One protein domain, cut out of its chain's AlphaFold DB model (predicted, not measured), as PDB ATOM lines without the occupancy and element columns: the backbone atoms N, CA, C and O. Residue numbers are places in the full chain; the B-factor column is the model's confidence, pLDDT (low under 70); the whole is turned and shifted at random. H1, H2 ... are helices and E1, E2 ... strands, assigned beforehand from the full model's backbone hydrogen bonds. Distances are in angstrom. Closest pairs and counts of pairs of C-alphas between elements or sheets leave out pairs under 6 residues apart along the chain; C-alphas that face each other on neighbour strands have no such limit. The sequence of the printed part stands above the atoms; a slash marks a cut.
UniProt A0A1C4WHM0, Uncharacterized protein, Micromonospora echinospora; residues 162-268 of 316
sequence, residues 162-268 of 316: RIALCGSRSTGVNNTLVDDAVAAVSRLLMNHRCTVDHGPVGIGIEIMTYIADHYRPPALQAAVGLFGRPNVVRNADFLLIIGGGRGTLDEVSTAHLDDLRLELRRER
ATOM      1  N   ARG A 162     -26.727 -43.677   4.972       86.06
ATOM      2  CA  ARG A 162     -27.957 -42.947   5.301       86.06
ATOM      3  C   ARG A 162     -28.350 -42.010   4.169       86.06
ATOM      4  O   ARG A 162     -27.576 -41.130   3.801       86.06
ATOM      5  N   ILE A 163     -29.560 -42.169   3.648       90.44
ATOM      6  CA  ILE A 163     -30.083 -41.355   2.545       90.44
ATOM      7  C   ILE A 163     -31.295 -40.571   3.035       90.44
ATOM      8  O   ILE A 163     -32.241 -41.159   3.553       90.44
ATOM      9  N   ALA A 164     -31.284 -39.257   2.828       90.44
ATOM     10  CA  ALA A 164     -32.472 -38.423   2.938       90.44
ATOM     11  C   ALA A 164     -33.171 -38.338   1.580       90.44
ATOM     12  O   ALA A 164     -32.542 -37.981   0.581       90.44
ATOM     13  N   LEU A 165     -34.468 -38.638   1.546       92.12
ATOM     14  CA  LEU A 165     -35.307 -38.473   0.362       92.12
ATOM     15  C   LEU A 165     -36.151 -37.210   0.492       92.12
ATOM     16  O   LEU A 165     -37.035 -37.115   1.351       92.12
ATOM     17  N   CYS A 166     -35.911 -36.275  -0.416       90.00
ATOM     18  CA  CYS A 166     -36.616 -35.007  -0.497       90.00
ATOM     19  C   CYS A 166     -37.260 -34.861  -1.874       90.00
ATOM     20  O   CYS A 166     -36.736 -35.315  -2.890       90.00
ATOM     21  N   GLY A 167     -38.417 -34.212  -1.929       90.31
ATOM     22  CA  GLY A 167     -39.083 -34.021  -3.207       90.31
ATOM     23  C   GLY A 167     -40.558 -33.715  -3.097       90.31
ATOM     24  O   GLY A 167     -41.223 -34.074  -2.126       90.31
ATOM     25  N   SER A 168     -41.083 -33.064  -4.126       90.56
ATOM     26  CA  SER A 168     -42.514 -32.818  -4.265       90.56
ATOM     27  C   SER A 168     -42.912 -32.722  -5.733       90.56
ATOM     28  O   SER A 168     -42.136 -32.261  -6.575       90.56
ATOM     29  N   ARG A 169     -44.155 -33.118  -6.017       90.12
ATOM     30  CA  ARG A 169     -44.828 -32.838  -7.287       90.12
ATOM     31  C   ARG A 169     -45.347 -31.406  -7.238       90.12
ATOM     32  O   ARG A 169     -46.387 -31.138  -6.640       90.12
ATOM     33  N   SER A 170     -44.581 -30.469  -7.781       86.00
ATOM     34  CA  SER A 170     -45.002 -29.075  -7.912       86.00
ATOM     35  C   SER A 170     -45.522 -28.808  -9.328       86.00
ATOM     36  O   SER A 170     -45.317 -29.596 -10.255       86.00
ATOM     37  N   THR A 171     -46.224 -27.691  -9.506       78.38
ATOM     38  CA  THR A 171     -46.692 -27.257 -10.825       78.38
ATOM     39  C   THR A 171     -45.505 -27.064 -11.769       78.38
ATOM     40  O   THR A 171     -44.609 -26.282 -11.457       78.38
ATOM     41  N   GLY A 172     -45.517 -27.747 -12.915       80.31
ATOM     42  CA  GLY A 172     -44.436 -27.704 -13.908       80.31
ATOM     43  C   GLY A 172     -43.451 -28.874 -13.829       80.31
ATOM     44  O   GLY A 172     -42.617 -29.020 -14.718       80.31
ATOM     45  N   VAL A 173     -43.561 -29.743 -12.820       83.62
ATOM     46  CA  VAL A 173     -42.799 -30.997 -12.777       83.62
ATOM     47  C   VAL A 173     -43.465 -32.036 -13.682       83.62
ATOM     48  O   VAL A 173     -44.678 -32.241 -13.624       83.62
ATOM     49  N   ASN A 174     -42.670 -32.713 -14.512       89.12
ATOM     50  CA  ASN A 174     -43.147 -33.829 -15.322       89.12
ATOM     51  C   ASN A 174     -43.427 -35.042 -14.419       89.12
ATOM     52  O   ASN A 174     -42.501 -35.693 -13.938       89.12
ATOM     53  N   ASN A 175     -44.710 -35.336 -14.195       90.31
ATOM     54  CA  ASN A 175     -45.137 -36.413 -13.303       90.31
ATOM     55  C   ASN A 175     -44.685 -37.797 -13.767       90.31
ATOM     56  O   ASN A 175     -44.310 -38.596 -12.920       90.31
ATOM     57  N   THR A 176     -44.644 -38.058 -15.074       92.88
ATOM     58  CA  THR A 176     -44.175 -39.345 -15.607       92.88
ATOM     59  C   THR A 176     -42.706 -39.573 -15.264       92.88
ATOM     60  O   THR A 176     -42.336 -40.640 -14.795       92.88
ATOM     61  N   LEU A 177     -41.872 -38.536 -15.393       90.88
ATOM     62  CA  LEU A 177     -40.460 -38.622 -15.015       90.88
ATOM     63  C   LEU A 177     -40.280 -38.818 -13.501       90.88
ATOM     64  O   LEU A 177     -39.363 -39.513 -13.070       90.88
ATOM     65  N   VAL A 178     -41.155 -38.218 -12.689       92.12
ATOM     66  CA  VAL A 178     -41.179 -38.467 -11.241       92.12
ATOM     67  C   VAL A 178     -41.571 -39.912 -10.943       92.12
ATOM     68  O   VAL A 178     -40.918 -40.529 -10.109       92.12
ATOM     69  N   ASP A 179     -42.575 -40.464 -11.623       92.38
ATOM     70  CA  ASP A 179     -42.997 -41.862 -11.456       92.38
ATOM     71  C   ASP A 179     -41.855 -42.828 -11.810       92.38
ATOM     72  O   ASP A 179     -41.527 -43.727 -11.029       92.38
ATOM     73  N   ASP A 180     -41.175 -42.580 -12.932       92.81
ATOM     74  CA  ASP A 180     -40.006 -43.352 -13.357       92.81
ATOM     75  C   ASP A 180     -38.869 -43.264 -12.328       92.81
ATOM     76  O   ASP A 180     -38.239 -44.273 -11.990       92.81
ATOM     77  N   ALA A 181     -38.626 -42.069 -11.778       94.44
ATOM     78  CA  ALA A 181     -37.636 -41.857 -10.728       94.44
ATOM     79  C   ALA A 181     -38.014 -42.586  -9.429       94.44
ATOM     80  O   ALA A 181     -37.156 -43.235  -8.831       94.44
ATOM     81  N   VAL A 182     -39.284 -42.544  -9.012       94.56
ATOM     82  CA  VAL A 182     -39.794 -43.281  -7.844       94.56
ATOM     83  C   VAL A 182     -39.532 -44.777  -8.011       94.56
ATOM     84  O   VAL A 182     -38.968 -45.406  -7.112       94.56
ATOM     85  N   ALA A 183     -39.854 -45.347  -9.174       91.12
ATOM     86  CA  ALA A 183     -39.625 -46.762  -9.456       91.12
ATOM     87  C   ALA A 183     -38.127 -47.123  -9.513       91.12
ATOM     88  O   ALA A 183     -37.709 -48.177  -9.021       91.12
ATOM     89  N   ALA A 184     -37.289 -46.270 -10.110       91.69
ATOM     90  CA  ALA A 184     -35.844 -46.486 -10.189       91.69
ATOM     91  C   ALA A 184     -35.171 -46.419  -8.808       91.69
ATOM     92  O   ALA A 184     -34.406 -47.315  -8.447       91.69
ATOM     93  N   VAL A 185     -35.501 -45.404  -8.009       93.06
ATOM     94  CA  VAL A 185     -34.956 -45.223  -6.659       93.06
ATOM     95  C   VAL A 185     -35.433 -46.329  -5.729       93.06
ATOM     96  O   VAL A 185     -34.632 -46.860  -4.968       93.06
ATOM     97  N   SER A 186     -36.687 -46.766  -5.843       92.31
ATOM     98  CA  SER A 186     -37.189 -47.916  -5.084       92.31
ATOM     99  C   SER A 186     -36.349 -49.172  -5.330       92.31
ATOM    100  O   SER A 186     -35.922 -49.829  -4.381       92.31
ATOM    101  N   ARG A 187     -36.029 -49.473  -6.597       89.69
ATOM    102  CA  ARG A 187     -35.146 -50.599  -6.955       89.69
ATOM    103  C   ARG A 187     -33.733 -50.434  -6.399       89.69
ATOM    104  O   ARG A 187     -33.149 -51.410  -5.935       89.69
ATOM    105  N   LEU A 188     -33.194 -49.216  -6.424       88.62
ATOM    106  CA  LEU A 188     -31.886 -48.913  -5.844       88.62
ATOM    107  C   LEU A 188     -31.880 -49.200  -4.334       88.62
ATOM    108  O   LEU A 188     -31.050 -49.971  -3.860       88.62
ATOM    109  N   LEU A 189     -32.831 -48.636  -3.588       88.88
ATOM    110  CA  LEU A 189     -32.925 -48.799  -2.133       88.88
ATOM    111  C   LEU A 189     -33.092 -50.266  -1.723       88.88
ATOM    112  O   LEU A 189     -32.549 -50.689  -0.709       88.88
ATOM    113  N   MET A 190     -33.781 -51.061  -2.540       87.00
ATOM    114  CA  MET A 190     -33.957 -52.496  -2.312       87.00
ATOM    115  C   MET A 190     -32.681 -53.324  -2.484       87.00
ATOM    116  O   MET A 190     -32.518 -54.347  -1.821       87.00
ATOM    117  N   ASN A 191     -31.773 -52.884  -3.353       85.44
ATOM    118  CA  ASN A 191     -30.534 -53.600  -3.657       85.44
ATOM    119  C   ASN A 191     -29.357 -53.177  -2.769       85.44
ATOM    120  O   ASN A 191     -28.298 -53.808  -2.802       85.44
ATOM    121  N   HIS A 192     -29.524 -52.131  -1.958       82.62
ATOM    122  CA  HIS A 192     -28.463 -51.581  -1.123       82.62
ATOM    123  C   HIS A 192     -28.863 -51.541   0.352       82.62
ATOM    124  O   HIS A 192     -29.962 -51.142   0.721       82.62
ATOM    125  N   ARG A 193     -27.924 -51.904   1.233       80.31
ATOM    126  CA  ARG A 193     -28.107 -51.793   2.687       80.31
ATOM    127  C   ARG A 193     -27.968 -50.337   3.121       80.31
ATOM    128  O   ARG A 193     -26.886 -49.898   3.509       80.31
ATOM    129  N   CYS A 194     -29.066 -49.599   3.032       85.50
ATOM    130  CA  CYS A 194     -29.151 -48.200   3.422       85.50
ATOM    131  C   CYS A 194     -30.262 -47.972   4.455       85.50
ATOM    132  O   CYS A 194     -31.211 -48.747   4.562       85.50
ATOM    133  N   THR A 195     -30.112 -46.911   5.244       88.06
ATOM    134  CA  THR A 195     -31.182 -46.369   6.090       88.06
ATOM    135  C   THR A 195     -31.767 -45.154   5.393       88.06
ATOM    136  O   THR A 195     -31.013 -44.315   4.897       88.06
ATOM    137  N   VAL A 196     -33.092 -45.052   5.364       90.44
ATOM    138  CA  VAL A 196     -33.788 -43.991   4.635       90.44
ATOM    139  C   VAL A 196     -34.552 -43.091   5.596       90.44
ATOM    140  O   VAL A 196     -35.429 -43.550   6.333       90.44
ATOM    141  N   ASP A 197     -34.231 -41.803   5.539       88.38
ATOM    142  CA  ASP A 197     -34.943 -40.728   6.219       88.38
ATOM    143  C   ASP A 197     -35.836 -40.011   5.190       88.38
ATOM    144  O   ASP A 197     -35.382 -39.625   4.111       88.38
ATOM    145  N   HIS A 198     -37.122 -39.833   5.495       90.25
ATOM    146  CA  HIS A 198     -38.043 -39.141   4.591       90.25
ATOM    147  C   HIS A 198     -39.084 -38.313   5.348       90.25
ATOM    148  O   HIS A 198     -39.429 -38.590   6.499       90.25
ATOM    149  N   GLY A 199     -39.614 -37.282   4.687       81.12
ATOM    150  CA  GLY A 199     -40.751 -36.522   5.199       81.12
ATOM    151  C   GLY A 199     -42.069 -37.313   5.115       81.12
ATOM    152  O   GLY A 199     -42.195 -38.227   4.296       81.12
ATOM    153  N   PRO A 200     -43.088 -36.960   5.921       77.75
ATOM    154  CA  PRO A 200     -44.398 -37.619   5.900       77.75
ATOM    155  C   PRO A 200     -45.249 -37.252   4.672       77.75
ATOM    156  O   PRO A 200     -46.317 -37.820   4.477       77.75
ATOM    157  N   VAL A 201     -44.820 -36.267   3.879       79.62
ATOM    158  CA  VAL A 201     -45.519 -35.768   2.690       79.62
ATOM    159  C   VAL A 201     -44.490 -35.543   1.585       79.62
ATOM    160  O   VAL A 201     -43.404 -35.037   1.863       79.62
ATOM    161  N   GLY A 202     -44.853 -35.873   0.344       88.12
ATOM    162  CA  GLY A 202     -44.022 -35.680  -0.846       88.12
ATOM    163  C   GLY A 202     -43.439 -36.982  -1.390       88.12
ATOM    164  O   GLY A 202     -43.888 -38.073  -1.045       88.12
ATOM    165  N   ILE A 203     -42.406 -36.867  -2.225       92.69
ATOM    166  CA  ILE A 203     -41.876 -38.013  -2.983       92.69
ATOM    167  C   ILE A 203     -41.267 -39.088  -2.073       92.69
ATOM    168  O   ILE A 203     -41.350 -40.273  -2.375       92.69
ATOM    169  N   GLY A 204     -40.694 -38.702  -0.929       90.56
ATOM    170  CA  GLY A 204     -40.096 -39.658   0.002       90.56
ATOM    171  C   GLY A 204     -41.092 -40.713   0.507       90.56
ATOM    172  O   GLY A 204     -40.785 -41.900   0.472       90.56
ATOM    173  N   ILE A 205     -42.307 -40.307   0.905       87.06
ATOM    174  CA  ILE A 205     -43.349 -41.262   1.327       87.06
ATOM    175  C   ILE A 205     -43.928 -42.046   0.137       87.06
ATOM    176  O   ILE A 205     -44.264 -43.218   0.299       87.06
ATOM    177  N   GLU A 206     -43.986 -41.455  -1.062       92.31
ATOM    178  CA  GLU A 206     -44.384 -42.167  -2.288       92.31
ATOM    179  C   GLU A 206     -43.422 -43.325  -2.590       92.31
ATOM    180  O   GLU A 206     -43.874 -44.442  -2.831       92.31
ATOM    181  N   ILE A 207     -42.108 -43.100  -2.481       93.88
ATOM    182  CA  ILE A 207     -41.083 -44.144  -2.653       93.88
ATOM    183  C   ILE A 207     -41.258 -45.255  -1.623       93.88
ATOM    184  O   ILE A 207     -41.263 -46.431  -1.982       93.88
ATOM    185  N   MET A 208     -41.435 -44.906  -0.347       90.69
ATOM    186  CA  MET A 208     -41.606 -45.930   0.686       90.69
ATOM    187  C   MET A 208     -42.870 -46.765   0.476       90.69
ATOM    188  O   MET A 208     -42.842 -47.979   0.675       90.69
ATOM    189  N   THR A 209     -43.953 -46.128   0.032       84.69
ATOM    190  CA  THR A 209     -45.218 -46.802  -0.290       84.69
ATOM    191  C   THR A 209     -45.045 -47.716  -1.503       84.69
ATOM    192  O   THR A 209     -45.382 -48.895  -1.434       84.69
ATOM    193  N   TYR A 210     -44.403 -47.225  -2.569       89.44
ATOM    194  CA  TYR A 210     -44.091 -48.024  -3.754       89.44
ATOM    195  C   TYR A 210     -43.283 -49.277  -3.389       89.44
ATOM    196  O   TYR A 210     -43.599 -50.374  -3.853       89.44
ATOM    197  N   ILE A 211     -42.275 -49.135  -2.520       88.19
ATOM    198  CA  ILE A 211     -41.471 -50.259  -2.030       88.19
ATOM    199  C   ILE A 211     -42.336 -51.297  -1.304       88.19
ATOM    200  O   ILE A 211     -42.218 -52.496  -1.575       88.19
ATOM    201  N   ALA A 212     -43.187 -50.840  -0.383       81.75
ATOM    202  CA  ALA A 212     -44.050 -51.709   0.409       81.75
ATOM    203  C   ALA A 212     -45.017 -52.509  -0.477       81.75
ATOM    204  O   ALA A 212     -45.141 -53.725  -0.307       81.75
ATOM    205  N   ASP A 213     -45.630 -51.842  -1.455       83.06
ATOM    206  CA  ASP A 213     -46.636 -52.436  -2.332       83.06
ATOM    207  C   ASP A 213     -46.037 -53.441  -3.324       83.06
ATOM    208  O   ASP A 213     -46.632 -54.491  -3.575       83.06
ATOM    209  N   HIS A 214     -44.844 -53.158  -3.862       83.00
ATOM    210  CA  HIS A 214     -44.288 -53.920  -4.986       83.00
ATOM    211  C   HIS A 214     -43.259 -54.976  -4.587       83.00
ATOM    212  O   HIS A 214     -43.120 -55.977  -5.288       83.00
ATOM    213  N   TYR A 215     -42.523 -54.778  -3.490       78.94
ATOM    214  CA  TYR A 215     -41.377 -55.638  -3.170       78.94
ATOM    215  C   TYR A 215     -41.508 -56.404  -1.855       78.94
ATOM    216  O   TYR A 215     -40.727 -57.329  -1.647       78.94
ATOM    217  N   ARG A 216     -42.466 -56.045  -0.980       69.12
ATOM    218  CA  ARG A 216     -42.675 -56.648   0.359       69.12
ATOM    219  C   ARG A 216     -41.354 -57.057   1.043       69.12
ATOM    220  O   ARG A 216     -41.121 -58.242   1.290       69.12
ATOM    221  N   PRO A 217     -40.444 -56.103   1.291       59.75
ATOM    222  CA  PRO A 217     -39.038 -56.418   1.513       59.75
ATOM    223  C   PRO A 217     -38.786 -57.087   2.864       59.75
ATOM    224  O   PRO A 217     -39.196 -56.533   3.882       59.75
ATOM    225  N   PRO A 218     -37.978 -58.158   2.926       55.59
ATOM    226  CA  PRO A 218     -37.306 -58.548   4.163       55.59
ATOM    227  C   PRO A 218     -36.024 -57.727   4.432       55.59
ATOM    228  O   PRO A 218     -35.485 -57.783   5.531       55.59
ATOM    229  N   ALA A 219     -35.505 -56.989   3.436       56.25
ATOM    230  CA  ALA A 219     -34.163 -56.385   3.460       56.25
ATOM    231  C   ALA A 219     -34.109 -54.881   3.797       56.25
ATOM    232  O   ALA A 219     -33.024 -54.360   4.070       56.25
ATOM    233  N   LEU A 220     -35.245 -54.177   3.800       62.38
ATOM    234  CA  LEU A 220     -35.298 -52.782   4.235       62.38
ATOM    235  C   LEU A 220     -35.219 -52.748   5.767       62.38
ATOM    236  O   LEU A 220     -36.191 -53.057   6.451       62.38
ATOM    237  N   GLN A 221     -34.047 -52.404   6.304       60.19
ATOM    238  CA  GLN A 221     -33.788 -52.497   7.746       60.19
ATOM    239  C   GLN A 221     -34.641 -51.526   8.563       60.19
ATOM    240  O   GLN A 221     -35.125 -51.882   9.635       60.19
ATOM    241  N   ALA A 222     -34.801 -50.298   8.067       68.94
ATOM    242  CA  ALA A 222     -35.644 -49.282   8.673       68.94
ATOM    243  C   ALA A 222     -35.938 -48.163   7.668       68.94
ATOM    244  O   ALA A 222     -35.050 -47.719   6.938       68.94
ATOM    245  N   ALA A 223     -37.171 -47.670   7.699       67.62
ATOM    246  CA  ALA A 223     -37.545 -46.392   7.120       67.62
ATOM    247  C   ALA A 223     -38.227 -45.566   8.198       67.62
ATOM    248  O   ALA A 223     -39.109 -46.062   8.904       67.62
ATOM    249  N   VAL A 224     -37.782 -44.324   8.356       73.94
ATOM    250  CA  VAL A 224     -38.282 -43.449   9.412       73.94
ATOM    251  C   VAL A 224     -38.939 -42.233   8.777       73.94
ATOM    252  O   VAL A 224     -38.280 -41.389   8.170       73.94
ATOM    253  N   GLY A 225     -40.254 -42.128   8.970       65.19
ATOM    254  CA  GLY A 225     -41.004 -40.915   8.675       65.19
ATOM    255  C   GLY A 225     -40.678 -39.850   9.715       65.19
ATOM    256  O   GLY A 225     -41.097 -39.946  10.870       65.19
ATOM    257  N   LEU A 226     -39.917 -38.834   9.321       67.62
ATOM    258  CA  LEU A 226     -39.466 -37.783  10.223       67.62
ATOM    259  C   LEU A 226     -40.338 -36.538  10.096       67.62
ATOM    260  O   LEU A 226     -40.473 -35.930   9.035       67.62
ATOM    261  N   PHE A 227     -40.901 -36.114  11.224       52.62
ATOM    262  CA  PHE A 227     -41.636 -34.860  11.304       52.62
ATOM    263  C   PHE A 227     -40.674 -33.681  11.492       52.62
ATOM    264  O   PHE A 227     -39.825 -33.665  12.388       52.62
ATOM    265  N   GLY A 228     -40.854 -32.660  10.653       57.41
ATOM    266  CA  GLY A 228     -40.032 -31.453  10.627       57.41
ATOM    267  C   GLY A 228     -38.921 -31.530   9.581       57.41
ATOM    268  O   GLY A 228     -38.027 -32.363   9.677       57.41
ATOM    269  N   ARG A 229     -38.958 -30.601   8.617       61.47
ATOM    270  CA  ARG A 229     -38.041 -30.530   7.462       61.47
ATOM    271  C   ARG A 229     -36.546 -30.622   7.819       61.47
ATOM    272  O   ARG A 229     -35.848 -31.384   7.162       61.47
ATOM    273  N   PRO A 230     -36.041 -29.963   8.886       67.31
ATOM    274  CA  PRO A 230     -34.631 -30.086   9.258       67.31
ATOM    275  C   PRO A 230     -34.235 -31.493   9.706       67.31
ATOM    276  O   PRO A 230     -33.094 -31.897   9.532       67.31
ATOM    277  N   ASN A 231     -35.163 -32.255  10.291       69.75
ATOM    278  CA  ASN A 231     -34.841 -33.570  10.838       69.75
ATOM    279  C   ASN A 231     -34.596 -34.606   9.739       69.75
ATOM    280  O   ASN A 231     -33.816 -35.521   9.974       69.75
ATOM    281  N   VAL A 232     -35.210 -34.430   8.562       76.94
ATOM    282  CA  VAL A 232     -35.048 -35.328   7.408       76.94
ATOM    283  C   VAL A 232     -33.599 -35.334   6.916       76.94
ATOM    284  O   VAL A 232     -33.070 -36.389   6.600       76.94
ATOM    285  N   VAL A 233     -32.937 -34.172   6.902       81.88
ATOM    286  CA  VAL A 233     -31.612 -34.010   6.276       81.88
ATOM    287  C   VAL A 233     -30.437 -34.062   7.258       81.88
ATOM    288  O   VAL A 233     -29.311 -34.334   6.861       81.88
ATOM    289  N   ARG A 234     -30.682 -33.838   8.555       76.94
ATOM    290  CA  ARG A 234     -29.645 -33.561   9.570       76.94
ATOM    291  C   ARG A 234     -28.576 -34.645   9.757       76.94
ATOM    292  O   ARG A 234     -27.510 -34.348  10.289       76.94
ATOM    293  N   ASN A 235     -28.865 -35.898   9.410       78.25
ATOM    294  CA  ASN A 235     -27.949 -37.026   9.621       78.25
ATOM    295  C   ASN A 235     -27.761 -37.897   8.372       78.25
ATOM    296  O   ASN A 235     -27.327 -39.043   8.503       78.25
ATOM    297  N   ALA A 236     -28.132 -37.394   7.198       83.94
ATOM    298  CA  ALA A 236     -27.977 -38.138   5.961       83.94
ATOM    299  C   ALA A 236     -26.547 -38.005   5.424       83.94
ATOM    300  O   ALA A 236     -25.972 -36.919   5.448       83.94
ATOM    301  N   ASP A 237     -25.989 -39.110   4.932       82.31
ATOM    302  CA  ASP A 237     -24.727 -39.109   4.189       82.31
ATOM    303  C   ASP A 237     -24.951 -38.588   2.760       82.31
ATOM    304  O   ASP A 237     -24.074 -37.954   2.178       82.31
ATOM    305  N   PHE A 238     -26.146 -38.838   2.211       84.88
ATOM    306  CA  PHE A 238     -26.569 -38.374   0.893       84.88
ATOM    307  C   PHE A 238     -27.975 -37.789   0.930       84.88
ATOM    308  O   PHE A 238     -28.879 -38.337   1.563       84.88
ATOM    309  N   LEU A 239     -28.171 -36.706   0.182       87.50
ATOM    310  CA  LEU A 239     -29.474 -36.102  -0.059       87.50
ATOM    311  C   LEU A 239     -29.892 -36.381  -1.502       87.50
ATOM    312  O   LEU A 239     -29.224 -35.938  -2.434       87.50
ATOM    313  N   LEU A 240     -30.999 -37.099  -1.686       90.94
ATOM    314  CA  LEU A 240     -31.582 -37.342  -2.998       90.94
ATOM    315  C   LEU A 240     -32.839 -36.492  -3.169       90.94
ATOM    316  O   LEU A 240     -33.766 -36.563  -2.361       90.94
ATOM    317  N   ILE A 241     -32.856 -35.694  -4.233       91.38
ATOM    318  CA  ILE A 241     -33.912 -34.723  -4.511       91.38
ATOM    319  C   ILE A 241     -34.615 -35.120  -5.805       91.38
ATOM    320  O   ILE A 241     -33.968 -35.234  -6.845       91.38
ATOM    321  N   ILE A 242     -35.931 -35.324  -5.747       91.19
ATOM    322  CA  ILE A 242     -36.746 -35.715  -6.905       91.19
ATOM    323  C   ILE A 242     -37.906 -34.734  -7.065       91.19
ATOM    324  O   ILE A 242     -38.675 -34.486  -6.134       91.19
ATOM    325  N   GLY A 243     -38.041 -34.165  -8.261       87.44
ATOM    326  CA  GLY A 243     -38.944 -33.040  -8.491       87.44
ATOM    327  C   GLY A 243     -38.470 -31.795  -7.739       87.44
ATOM    328  O   GLY A 243     -37.272 -31.583  -7.558       87.44
ATOM    329  N   GLY A 244     -39.409 -30.965  -7.283       76.88
ATOM    330  CA  GLY A 244     -39.050 -29.798  -6.487       76.88
ATOM    331  C   GLY A 244     -40.092 -28.693  -6.489       76.88
ATOM    332  O   GLY A 244     -40.518 -28.204  -7.528       76.88
ATOM    333  N   GLY A 245     -40.459 -28.266  -5.289       71.25
ATOM    334  CA  GLY A 245     -41.182 -27.031  -5.009       71.25
ATOM    335  C   GLY A 245     -40.513 -26.313  -3.839       71.25
ATOM    336  O   GLY A 245     -39.480 -26.757  -3.334       71.25
ATOM    337  N   ARG A 246     -41.111 -25.227  -3.344       66.44
ATOM    338  CA  ARG A 246     -40.516 -24.418  -2.265       66.44
ATOM    339  C   ARG A 246     -40.167 -25.228  -1.009       66.44
ATOM    340  O   ARG A 246     -39.126 -25.008  -0.411       66.44
ATOM    341  N   GLY A 247     -40.979 -26.232  -0.664       66.44
ATOM    342  CA  GLY A 247     -40.693 -27.126   0.464       66.44
ATOM    343  C   GLY A 247     -39.427 -27.970   0.292       66.44
ATOM    344  O   GLY A 247     -38.670 -28.116   1.246       66.44
ATOM    345  N   THR A 248     -39.170 -28.453  -0.923       74.12
ATOM    346  CA  THR A 248     -37.940 -29.173  -1.276       74.12
ATOM    347  C   THR A 248     -36.739 -28.227  -1.249       74.12
ATOM    348  O   THR A 248     -35.696 -28.578  -0.713       74.12
ATOM    349  N   LEU A 249     -36.897 -26.991  -1.741       73.25
ATOM    350  CA  LEU A 249     -35.843 -25.973  -1.683       73.25
ATOM    351  C   LEU A 249     -35.463 -25.614  -0.233       73.25
ATOM    352  O   LEU A 249     -34.281 -25.479   0.077       73.25
ATOM    353  N   ASP A 250     -36.443 -25.507   0.668       65.38
ATOM    354  CA  ASP A 250     -36.205 -25.233   2.093       65.38
ATOM    355  C   ASP A 250     -35.405 -26.364   2.775       65.38
ATOM    356  O   ASP A 250     -34.542 -26.101   3.619       65.38
ATOM    357  N   GLU A 251     -35.672 -27.623   2.414       66.31
ATOM    358  CA  GLU A 251     -34.947 -28.804   2.912       66.31
ATOM    359  C   GLU A 251     -33.485 -28.796   2.448       66.31
ATOM    360  O   GLU A 251     -32.576 -28.942   3.267       66.31
ATOM    361  N   VAL A 252     -33.255 -28.515   1.163       70.25
ATOM    362  CA  VAL A 252     -31.912 -28.382   0.573       70.25
ATOM    363  C   VAL A 252     -31.135 -27.225   1.200       70.25
ATOM    364  O   VAL A 252     -29.974 -27.382   1.575       70.25
ATOM    365  N   SER A 253     -31.790 -26.078   1.391       69.94
ATOM    366  CA  SER A 253     -31.183 -24.900   2.024       69.94
ATOM    367  C   SER A 253     -30.771 -25.188   3.470       69.94
ATOM    368  O   SER A 253     -29.740 -24.709   3.938       69.94
ATOM    369  N   THR A 254     -31.554 -26.001   4.185       61.56
ATOM    370  CA  THR A 254     -31.242 -26.413   5.560       61.56
ATOM    371  C   THR A 254     -30.039 -27.355   5.608       61.56
ATOM    372  O   THR A 254     -29.167 -27.167   6.452       61.56
ATOM    373  N   ALA A 255     -29.960 -28.320   4.685       59.62
ATOM    374  CA  ALA A 255     -28.812 -29.219   4.572       59.62
ATOM    375  C   ALA A 255     -27.517 -28.438   4.290       59.62
ATOM    376  O   ALA A 255     -26.508 -28.652   4.958       59.62
ATOM    377  N   HIS A 256     -27.576 -27.466   3.375       57.75
ATOM    378  CA  HIS A 256     -26.440 -26.604   3.051       57.75
ATOM    379  C   HIS A 256     -25.977 -25.767   4.253       57.75
ATOM    380  O   HIS A 256     -24.782 -25.653   4.507       57.75
ATOM    381  N   LEU A 257     -26.916 -25.223   5.039       52.91
ATOM    382  CA  LEU A 257     -26.604 -24.447   6.244       52.91
ATOM    383  C   LEU A 257     -26.015 -25.292   7.378       52.91
ATOM    384  O   LEU A 257     -25.195 -24.781   8.141       52.91
ATOM    385  N   ASP A 258     -26.440 -26.545   7.532       55.41
ATOM    386  CA  ASP A 258     -25.882 -27.439   8.549       55.41
ATOM    387  C   ASP A 258     -24.469 -27.909   8.173       55.41
ATOM    388  O   ASP A 258     -23.619 -27.986   9.064       55.41
ATOM    389  N   ASP A 259     -24.181 -28.102   6.883       50.66
ATOM    390  CA  ASP A 259     -22.832 -28.413   6.391       50.66
ATOM    391  C   ASP A 259     -21.893 -27.201   6.542       50.66
ATOM    392  O   ASP A 259     -20.841 -27.308   7.170       50.66
ATOM    393  N   LEU A 260     -22.345 -25.996   6.162       41.06
ATOM    394  CA  LEU A 260     -21.637 -24.733   6.435       41.06
ATOM    395  C   LEU A 260     -21.408 -24.501   7.933       41.06
ATOM    396  O   LEU A 260     -20.373 -23.979   8.335       41.06
ATOM    397  N   ARG A 261     -22.354 -24.884   8.798       38.50
ATOM    398  CA  ARG A 261     -22.191 -24.796  10.260       38.50
ATOM    399  C   ARG A 261     -21.237 -25.846  10.814       38.50
ATOM    400  O   ARG A 261     -20.591 -25.571  11.828       38.50
ATOM    401  N   LEU A 262     -21.169 -27.034  10.217       42.22
ATOM    402  CA  LEU A 262     -20.175 -28.058  10.539       42.22
ATOM    403  C   LEU A 262     -18.777 -27.599  10.108       42.22
ATOM    404  O   LEU A 262     -17.831 -27.768  10.876       42.22
ATOM    405  N   GLU A 263     -18.664 -26.941   8.957       35.44
ATOM    406  CA  GLU A 263     -17.426 -26.360   8.429       35.44
ATOM    407  C   GLU A 263     -16.966 -25.148   9.267       35.44
ATOM    408  O   GLU A 263     -15.867 -25.163   9.816       35.44
ATOM    409  N   LEU A 264     -17.858 -24.199   9.575       30.20
ATOM    410  CA  LEU A 264     -17.600 -23.067  10.488       30.20
ATOM    411  C   LEU A 264     -17.277 -23.497  11.930       30.20
ATOM    412  O   LEU A 264     -16.584 -22.788  12.664       30.20
ATOM    413  N   ARG A 265     -17.794 -24.646  12.392       32.66
ATOM    414  CA  ARG A 265     -17.406 -25.223  13.692       32.66
ATOM    415  C   ARG A 265     -16.031 -25.882  13.650       32.66
ATOM    416  O   ARG A 265     -15.379 -25.892  14.690       32.66
ATOM    417  N   ARG A 266     -15.603 -26.416  12.502       40.00
ATOM    418  CA  ARG A 266     -14.238 -26.925  12.295       40.00
ATOM    419  C   ARG A 266     -13.215 -25.793  12.208       40.00
ATOM    420  O   ARG A 266     -12.103 -25.969  12.683       40.00
ATOM    421  N   GLU A 267     -13.605 -24.635  11.681       32.91
ATOM    422  CA  GLU A 267     -12.726 -23.463  11.550       32.91
ATOM    423  C   GLU A 267     -12.546 -22.641  12.833       32.91
ATOM    424  O   GLU A 267     -11.690 -21.760  12.880       32.91
ATOM    425  N   ARG A 268     -13.289 -22.918  13.915       30.50
ATOM    426  CA  ARG A 268     -12.926 -22.353  15.222       30.50
ATOM    427  C   ARG A 268     -11.696 -23.099  15.739       30.50
ATOM    428  O   ARG A 268     -11.852 -24.264  16.111       30.50
TER     429      ARG A 268
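This is residues 162 to 268 of the 316 residues of an uncharacterized protein of Micromonospora echinospora (UniProt A0A1C4WHM0). A twisted sheet of four parallel strands makes the core, layered between helices: H1 and H2 cover one face, the small H3 and the first part of the long H4 the other. H2 stands up from the sheet with its first residues nearest it, and residues 260 to 268, mostly the end of H4, stick out as an arm. The printed part has 107 residues, with four named helices and four named strands in the order E1 H1 E2 H2 E3 H3 E4 H4, and the sheet's order is E3 E2 E1 E4. The class is mixed, helices and strands; the whole is compact, with a radius of gyration of the C-alphas of 14.3 A and spans of 49 by 35 by 21 A.

In the sheet, E1 (residues 162 to 168) is parallel to E4 (238 to 243) at 17 degrees, with N 166 and O 240 2.9 A apart, within hydrogen-bond range. On the other side of E1, E2 (194 to 198) is parallel to it at 34 degrees, with N 165 and O 197 at 2.9 A. E3 (223 to 225) is parallel to E2 at 13 degrees, with N 224 and O 196 at 3.2 A. H1 (175 to 191) is on the sheet at a height of 9.8 A and runs along the strands, at 8 degrees to E4 on the local plane. On the same face, H2 (203 to 215) stands up from the sheet, its line rising 63 degrees out of the local plane. H1 and H2 touch at a steep tilt of 60 degrees, the same way; their closest C-alphas, Val 182 and Ile 207, are 5.4 A apart. On the opposite face, H4 (246 to 266) lies over E1 at a height of 12.5 A, and its residues 250 to 255 alone touch H3 (229 to 233), the closest C-alphas being those of Glu 251 and Arg 229, 5.8 A apart. E1, H1, E2 and E2, H2, E3 are strand-helix-strand units, parallel neighbour strands with a helix between, and E3, H3, E4 is a split one, with E2 and E1 between its strands; the three crossovers are right-handed. Every O i to N i+4 pair is within hydrogen-bond range in H1, H2 and H4; H3 has 0 of 1, but 2 of 2 O i to N i+3 pairs.

E1 begins at C-alpha 162 (-27.957, -42.947, 5.301) and is 20.1 A long; E4 measures 16.4 A, E2 12.7 A and E3 6.7 A. H1 is 24.5 A long, H2 17.6 A and H3 7.4 A; H4, 30.1 A, ends at C-alpha 266 (-14.238, -26.925, 12.295).

The farthest C-alphas, His 214 and Arg 268, are 48.9 A apart. The printed part has no cut and no long link. Mean pLDDT of the printed part is 76.1; 35 residues are under 70, among them 216 to 223 and 253 to 268.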